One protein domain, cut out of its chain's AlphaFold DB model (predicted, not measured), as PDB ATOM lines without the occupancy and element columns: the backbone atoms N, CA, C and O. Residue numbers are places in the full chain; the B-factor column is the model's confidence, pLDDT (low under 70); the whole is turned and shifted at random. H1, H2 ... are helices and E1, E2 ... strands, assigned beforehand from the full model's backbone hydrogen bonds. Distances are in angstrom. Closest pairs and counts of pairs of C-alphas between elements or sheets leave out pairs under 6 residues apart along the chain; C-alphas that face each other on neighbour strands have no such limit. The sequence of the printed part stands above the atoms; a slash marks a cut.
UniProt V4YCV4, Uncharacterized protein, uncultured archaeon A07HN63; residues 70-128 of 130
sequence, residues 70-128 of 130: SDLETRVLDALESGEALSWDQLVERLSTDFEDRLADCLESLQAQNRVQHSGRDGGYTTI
ATOM      1  N   SER A  70     196.504 117.955 186.021       53.53
ATOM      2  CA  SER A  70     196.426 116.615 186.631       53.53
ATOM      3  C   SER A  70     196.156 115.487 185.622       53.53
ATOM      4  O   SER A  70     196.607 114.353 185.790       53.53
ATOM      5  N   ASP A  71     195.453 115.809 184.539       70.00
ATOM      6  CA  ASP A  71     194.981 114.859 183.531       70.00
ATOM      7  C   ASP A  71     196.123 114.260 182.682       70.00
ATOM      8  O   ASP A  71     196.125 113.065 182.389       70.00
ATOM      9  N   LEU A  72     197.146 115.051 182.329       79.06
ATOM     10  CA  LEU A  72     198.272 114.554 181.525       79.06
ATOM     11  C   LEU A  72     199.196 113.641 182.338       79.06
ATOM     12  O   LEU A  72     199.609 112.600 181.837       79.06
ATOM     13  N   GLU A  73     199.516 114.021 183.577       82.12
ATOM     14  CA  GLU A  73     200.349 113.204 184.466       82.12
ATOM     15  C   GLU A  73     199.694 111.842 184.723       82.12
ATOM     16  O   GLU A  73     200.330 110.807 184.529       82.12
ATOM     17  N   THR A  74     198.396 111.842 185.039       82.50
ATOM     18  CA  THR A  74     197.612 110.616 185.235       82.50
ATOM     19  C   THR A  74     197.610 109.739 183.982       82.50
ATOM     20  O   THR A  74     197.861 108.541 184.075       82.50
ATOM     21  N   ARG A  75     197.412 110.321 182.791       80.81
ATOM     22  CA  ARG A  75     197.450 109.567 181.526       80.81
ATOM     23  C   ARG A  75     198.823 108.999 181.182       80.81
ATOM     24  O   ARG A  75     198.910 107.904 180.636       80.81
ATOM     25  N   VAL A  76     199.897 109.737 181.463       87.50
ATOM     26  CA  VAL A  76     201.265 109.235 181.262       87.50
ATOM     27  C   VAL A  76     201.517 108.042 182.181       87.50
ATOM     28  O   VAL A  76     202.086 107.047 181.735       87.50
ATOM     29  N   LEU A  77     201.071 108.117 183.438       87.56
ATOM     30  CA  LEU A  77     201.183 107.011 184.386       87.56
ATOM     31  C   LEU A  77     200.352 105.796 183.952       87.56
ATOM     32  O   LEU A  77     200.908 104.704 183.919       87.56
ATOM     33  N   ASP A  78     199.097 105.980 183.534       84.88
ATOM     34  CA  ASP A  78     198.226 104.907 183.020       84.88
ATOM     35  C   ASP A  78     198.829 104.215 181.780       84.88
ATOM     36  O   ASP A  78     198.952 102.989 181.722       84.88
ATOM     37  N   ALA A  79     199.348 104.999 180.825       85.19
ATOM     38  CA  ALA A  79     200.012 104.456 179.640       85.19
ATOM     39  C   ALA A  79     201.233 103.588 180.002       85.19
ATOM     40  O   ALA A  79     201.477 102.555 179.362       85.19
ATOM     41  N   LEU A  80     201.982 103.985 181.035       87.00
ATOM     42  CA  LEU A  80     203.159 103.275 181.542       87.00
ATOM     43  C   LEU A  80     202.809 102.117 182.494       87.00
ATOM     44  O   LEU A  80     203.609 101.189 182.639       87.00
ATOM     45  N   GLU A  81     201.621 102.115 183.098       82.25
ATOM     46  CA  GLU A  81     201.141 101.056 183.998       82.25
ATOM     47  C   GLU A  81     200.940  99.720 183.260       82.25
ATOM     48  O   GLU A  81     201.013  98.648 183.862       82.25
ATOM     49  N   SER A  82     200.831  99.762 181.924       69.50
ATOM     50  CA  SER A  82     200.793  98.576 181.055       69.50
ATOM     51  C   SER A  82     202.062  97.696 181.092       69.50
ATOM     52  O   SER A  82     202.066  96.605 180.519       69.50
ATOM     53  N   GLY A  83     203.109  98.110 181.818       64.31
ATOM     54  CA  GLY A  83     204.235  97.256 182.222       64.31
ATOM     55  C   GLY A  83     205.358  97.119 181.193       64.31
ATOM     56  O   GLY A  83     206.345  96.426 181.450       64.31
ATOM     57  N   GLU A  84     205.245  97.793 180.050       77.25
ATOM     58  CA  GLU A  84     206.276  97.859 179.016       77.25
ATOM     59  C   GLU A  84     206.905  99.257 178.983       77.25
ATOM     60  O   GLU A  84     206.222 100.273 179.110       77.25
ATOM     61  N   ALA A  85     208.229  99.324 178.821       82.62
ATOM     62  CA  ALA A  85     208.919 100.596 178.662       82.62
ATOM     63  C   ALA A  85     208.574 101.189 177.288       82.62
ATOM     64  O   ALA A  85     209.054 100.706 176.265       82.62
ATOM     65  N   LEU A  86     207.750 102.236 177.275       87.19
ATOM     66  CA  LEU A  86     207.383 102.947 176.055       87.19
ATOM     67  C   LEU A  86     208.462 103.968 175.679       87.19
ATOM     68  O   LEU A  86     208.986 104.698 176.527       87.19
ATOM     69  N   SER A  87     208.791 104.033 174.390       91.06
ATOM     70  CA  SER A  87     209.598 105.118 173.840       91.06
ATOM     71  C   SER A  87     208.808 106.429 173.826       91.06
ATOM     72  O   SER A  87     207.580 106.446 173.929       91.06
ATOM     73  N   TRP A  88     209.520 107.544 173.650       92.69
ATOM     74  CA  TRP A  88     208.898 108.855 173.478       92.69
ATOM     75  C   TRP A  88     207.836 108.853 172.370       92.69
ATOM     76  O   TRP A  88     206.711 109.285 172.598       92.69
ATOM     77  N   ASP A  89     208.166 108.309 171.196       92.38
ATOM     78  CA  ASP A  89     207.249 108.272 170.054       92.38
ATOM     79  C   ASP A  89     206.007 107.413 170.338       92.38
ATOM     80  O   ASP A  89     204.902 107.787 169.958       92.38
ATOM     81  N   GLN A  90     206.163 106.304 171.069       89.19
ATOM     82  CA  GLN A  90     205.043 105.439 171.457       89.19
ATOM     83  C   GLN A  90     204.112 106.106 172.476       89.19
ATOM     84  O   GLN A  90     202.897 105.924 172.410       89.19
ATOM     85  N   LEU A  91     204.664 106.881 173.416       90.00
ATOM     86  CA  LEU A  91     203.869 107.672 174.357       90.00
ATOM     87  C   LEU A  91     203.081 108.762 173.633       90.00
ATOM     88  O   LEU A  91     201.894 108.925 173.901       90.00
ATOM     89  N   VAL A  92     203.720 109.477 172.703       91.12
ATOM     90  CA  VAL A  92     203.044 110.503 171.900       91.12
ATOM     91  C   VAL A  92     201.922 109.882 171.077       91.12
ATOM     92  O   VAL A  92     200.805 110.373 171.151       91.12
ATOM     93  N   GLU A  93     202.178 108.785 170.360       89.31
ATOM     94  CA  GLU A  93     201.156 108.109 169.552       89.31
ATOM     95  C   GLU A  93     199.946 107.696 170.399       89.31
ATOM     96  O   GLU A  93     198.819 108.080 170.088       89.31
ATOM     97  N   ARG A  94     200.175 106.999 171.521       86.81
ATOM     98  CA  ARG A  94     199.088 106.562 172.411       86.81
ATOM     99  C   ARG A  94     198.274 107.726 172.969       86.81
ATOM    100  O   ARG A  94     197.047 107.665 172.966       86.81
ATOM    101  N   LEU A  95     198.942 108.772 173.455       88.69
ATOM    102  CA  LEU A  95     198.267 109.926 174.052       88.69
ATOM    103  C   LEU A  95     197.557 110.788 173.001       88.69
ATOM    104  O   LEU A  95     196.511 111.364 173.291       88.69
ATOM    105  N   SER A  96     198.107 110.878 171.788       88.81
ATOM    106  CA  SER A  96     197.467 111.570 170.673       88.81
ATOM    107  C   SER A  96     196.205 110.850 170.214       88.81
ATOM    108  O   SER A  96     195.205 111.527 170.015       88.81
ATOM    109  N   THR A  97     196.199 109.515 170.124       85.69
ATOM    110  CA  THR A  97     194.982 108.760 169.778       85.69
ATOM    111  C   THR A  97     193.864 108.971 170.803       85.69
ATOM    112  O   THR A  97     192.758 109.331 170.415       85.69
ATOM    113  N   ASP A  98     194.155 108.853 172.104       83.88
ATOM    114  CA  ASP A  98     193.160 109.129 173.159       83.88
ATOM    115  C   ASP A  98     192.601 110.560 173.069       83.88
ATOM    116  O   ASP A  98     191.397 110.798 173.193       83.88
ATOM    117  N   PHE A  99     193.477 111.535 172.811       85.56
ATOM    118  CA  PHE A  99     193.060 112.918 172.621       85.56
ATOM    119  C   PHE A  99     192.189 113.105 171.370       85.56
ATOM    120  O   PHE A  99     191.203 113.841 171.428       85.56
ATOM    121  N   GLU A 100     192.537 112.464 170.255       87.50
ATOM    122  CA  GLU A 100     191.780 112.515 169.000       87.50
ATOM    123  C   GLU A 100     190.373 111.927 169.162       87.50
ATOM    124  O   GLU A 100     189.406 112.562 168.730       87.50
ATOM    125  N   ASP A 101     190.241 110.792 169.851       84.25
ATOM    126  CA  ASP A 101     188.948 110.159 170.137       84.25
ATOM    127  C   ASP A 101     188.066 111.072 171.007       84.25
ATOM    128  O   ASP A 101     186.926 111.386 170.654       84.25
ATOM    129  N   ARG A 102     188.622 111.617 172.098       83.06
ATOM    130  CA  ARG A 102     187.898 112.557 172.973       83.06
ATOM    131  C   ARG A 102     187.511 113.848 172.259       83.06
ATOM    132  O   ARG A 102     186.456 114.426 172.537       83.06
ATOM    133  N   LEU A 103     188.364 114.333 171.358       86.62
ATOM    134  CA  LEU A 103     188.064 115.500 170.534       86.62
ATOM    135  C   LEU A 103     186.903 115.204 169.577       86.62
ATOM    136  O   LEU A 103     186.021 116.054 169.432       86.62
ATOM    137  N   ALA A 104     186.877 114.020 168.962       83.50
ATOM    138  CA  ALA A 104     185.787 113.592 168.091       83.50
ATOM    139  C   ALA A 104     184.450 113.523 168.849       83.50
ATOM    140  O   ALA A 104     183.478 114.144 168.408       83.50
ATOM    141  N   ASP A 105     184.424 112.890 170.025       85.06
ATOM    142  CA  ASP A 105     183.229 112.803 170.880       85.06
ATOM    143  C   ASP A 105     182.728 114.189 171.319       85.06
ATOM    144  O   ASP A 105     181.529 114.492 171.313       85.06
ATOM    145  N   CYS A 106     183.657 115.076 171.691       87.31
ATOM    146  CA  CYS A 106     183.335 116.447 172.077       87.31
ATOM    147  C   CYS A 106     182.688 117.220 170.917       87.31
ATOM    148  O   CYS A 106     181.661 117.883 171.103       87.31
ATOM    149  N   LEU A 107     183.258 117.116 169.713       88.75
ATOM    150  CA  LEU A 107     182.718 117.757 168.516       88.75
ATOM    151  C   LEU A 107     181.337 117.201 168.160       88.75
ATOM    152  O   LEU A 107     180.430 117.996 167.911       88.75
ATOM    153  N   GLU A 108     181.137 115.882 168.214       86.50
ATOM    154  CA  GLU A 108     179.828 115.261 167.979       86.50
ATOM    155  C   GLU A 108     178.771 115.798 168.958       86.50
ATOM    156  O   GLU A 108     177.692 116.236 168.544       86.50
ATOM    157  N   SER A 109     179.101 115.856 170.250       87.19
ATOM    158  CA  SER A 109     178.208 116.389 171.281       87.19
ATOM    159  C   SER A 109     177.860 117.863 171.046       87.19
ATOM    160  O   SER A 109     176.693 118.262 171.135       87.19
ATOM    161  N   LEU A 110     178.845 118.689 170.686       90.81
ATOM    162  CA  LEU A 110     178.618 120.100 170.365       90.81
ATOM    163  C   LEU A 110     177.778 120.283 169.091       90.81
ATOM    164  O   LEU A 110     176.977 121.221 169.020       90.81
ATOM    165  N   GLN A 111     177.921 119.399 168.101       88.25
ATOM    166  CA  GLN A 111     177.081 119.401 166.902       88.25
ATOM    167  C   GLN A 111     175.640 118.999 167.222       88.25
ATOM    168  O   GLN A 111     174.710 119.663 166.763       88.25
ATOM    169  N   ALA A 112     175.438 117.974 168.055       87.44
ATOM    170  CA  ALA A 112     174.111 117.558 168.515       87.44
ATOM    171  C   ALA A 112     173.384 118.687 169.270       87.44
ATOM    172  O   ALA A 112     172.171 118.862 169.140       87.44
ATOM    173  N   GLN A 113     174.137 119.509 170.004       89.19
ATOM    174  CA  GLN A 113     173.635 120.696 170.703       89.19
ATOM    175  C   GLN A 113     173.448 121.923 169.790       89.19
ATOM    176  O   GLN A 113     173.076 122.983 170.284       89.19
ATOM    177  N   ASN A 114     173.686 121.805 168.476       88.31
ATOM    178  CA  ASN A 114     173.647 122.909 167.505       88.31
ATOM    179  C   ASN A 114     174.567 124.090 167.873       88.31
ATOM    180  O   ASN A 114     174.257 125.239 167.574       88.31
ATOM    181  N   ARG A 115     175.705 123.812 168.517       86.62
ATOM    182  CA  ARG A 115     176.694 124.834 168.906       86.62
ATOM    183  C   ARG A 115     177.859 124.939 167.932       86.62
ATOM    184  O   ARG A 115     178.444 126.009 167.778       86.62
ATOM    185  N   VAL A 116     178.189 123.845 167.248       88.56
ATOM    186  CA  VAL A 116     179.190 123.820 166.173       88.56
ATOM    187  C   VAL A 116     178.656 123.062 164.959       88.56
ATOM    188  O   VAL A 116     177.763 122.228 165.083       88.56
ATOM    189  N   GLN A 117     179.189 123.348 163.776       87.31
ATOM    190  CA  GLN A 117     178.851 122.667 162.528       87.31
ATOM    191  C   GLN A 117     180.110 122.427 161.697       87.31
ATOM    192  O   GLN A 117     180.990 123.280 161.611       87.31
ATOM    193  N   HIS A 118     180.179 121.270 161.044       87.81
ATOM    194  CA  HIS A 118     181.231 120.968 160.083       87.81
ATOM    195  C   HIS A 118     181.023 121.754 158.769       87.81
ATOM    196  O   HIS A 118     180.058 121.517 158.037       87.81
ATOM    197  N   SER A 119     181.936 122.676 158.450       83.19
ATOM    198  CA  SER A 119     182.019 123.337 157.143       83.19
ATOM    199  C   SER A 119     182.802 122.456 156.171       83.19
ATOM    200  O   SER A 119     184.034 122.442 156.154       83.19
ATOM    201  N   GLY A 120     182.081 121.745 155.301       76.62
ATOM    202  CA  GLY A 120     182.697 120.916 154.260       76.62
ATOM    203  C   GLY A 120     183.488 121.707 153.208       76.62
ATOM    204  O   GLY A 120     184.334 121.132 152.533       76.62
ATOM    205  N   ARG A 121     183.238 123.017 153.065       76.31
ATOM    206  CA  ARG A 121     183.955 123.885 152.114       76.31
ATOM    207  C   ARG A 121     185.315 124.331 152.641       76.31
ATOM    208  O   ARG A 121     186.252 124.437 151.856       76.31
ATOM    209  N   ASP A 122     185.400 124.593 153.940       77.88
ATOM    210  CA  ASP A 122     186.624 125.071 154.592       77.88
ATOM    211  C   ASP A 122     187.423 123.925 155.235       77.88
ATOM    212  O   ASP A 122     188.550 124.134 155.674       77.88
ATOM    213  N   GLY A 123     186.865 122.708 155.255       79.00
ATOM    214  CA  GLY A 123     187.526 121.515 155.781       79.00
ATOM    215  C   GLY A 123     187.703 121.551 157.299       79.00
ATOM    216  O   GLY A 123     188.753 121.151 157.796       79.00
ATOM    217  N   GLY A 124     186.712 122.064 158.034       86.50
ATOM    218  CA  GLY A 124     186.809 122.220 159.487       86.50
ATOM    219  C   GLY A 124     185.471 122.488 160.168       86.50
ATOM    220  O   GLY A 124     184.412 122.344 159.563       86.50
ATOM    221  N   TYR A 125     185.515 122.899 161.435       87.88
ATOM    222  CA  TYR A 125     184.330 123.183 162.248       87.88
ATOM    223  C   TYR A 125     184.177 124.687 162.474       87.88
ATOM    224  O   TYR A 125     185.153 125.392 162.722       87.88
ATOM    225  N   THR A 126     182.945 125.182 162.395       87.94
ATOM    226  CA  THR A 126     182.585 126.566 162.715       87.94
ATOM    227  C   THR A 126     181.567 126.594 163.848       87.94
ATOM    228  O   THR A 126     180.780 125.659 164.004       87.94
ATOM    229  N   THR A 127     181.586 127.642 164.665       87.12
ATOM    230  CA  THR A 127     180.585 127.859 165.715       87.12
ATOM    231  C   THR A 127     179.300 128.390 165.097       87.12
ATOM    232  O   THR A 127     179.335 129.344 164.319       87.12
ATOM    233  N   ILE A 128     178.171 127.801 165.474       82.06
ATOM    234  CA  ILE A 128     176.846 128.341 165.170       82.06
ATOM    235  C   ILE A 128     176.447 129.170 166.392       82.06
ATOM    236  O   ILE A 128     175.952 128.640 167.381       82.06
TER     237      ILE A 128
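This is residues 70 to 128 of the 130 residues of an uncharacterized protein of uncultured archaeon A07HN63 (UniProt V4YCV4). A short helix, H1, packs at a steep angle on the first part of one long helix, H2, and a small hairpin of strands, E1 and E2, sits at H2's other end. The printed part has 59 residues, mostly helix, in the order H1, H2, E1, E2, with the two strands antiparallel. It is only just extended, close to loose, with a radius of gyration of the C-alphas of 15.7 A and spans of 44 by 22 by 15 A.

H1, residues 70 to 81, begins at C-alpha 70 (196.426, 116.615, 186.631) and measures 16.5 A. H2, residues 88 to 112, measures 36.2 A. E1 is residues 116 to 119; E2, residues 124 to 127, ends at C-alpha 127 (180.585, 127.859, 165.715).

Residues 75 to 79 of H1 touch H2, opposite ways at a steep tilt of 52 degrees; the closest C-alphas, Ala 79 and Leu 91, are 7.3 A apart. Every O i to N i+4 pair in H1 and H2 is within hydrogen-bond range. The closest C-alphas of H2 and E1, Leu 110 and Val 116, are 5.6 A apart. In the hairpin, N 117 and O 126 are 2.8 A apart. H1 is apart from both strands.

The farthest C-alphas, Gly 83 and Arg 121, are 45.0 A apart. Residues 99 to 106 of H2 stand free. The printed part has no cut and no long link. pLDDT is under 70 at residues 70, 82 and 83.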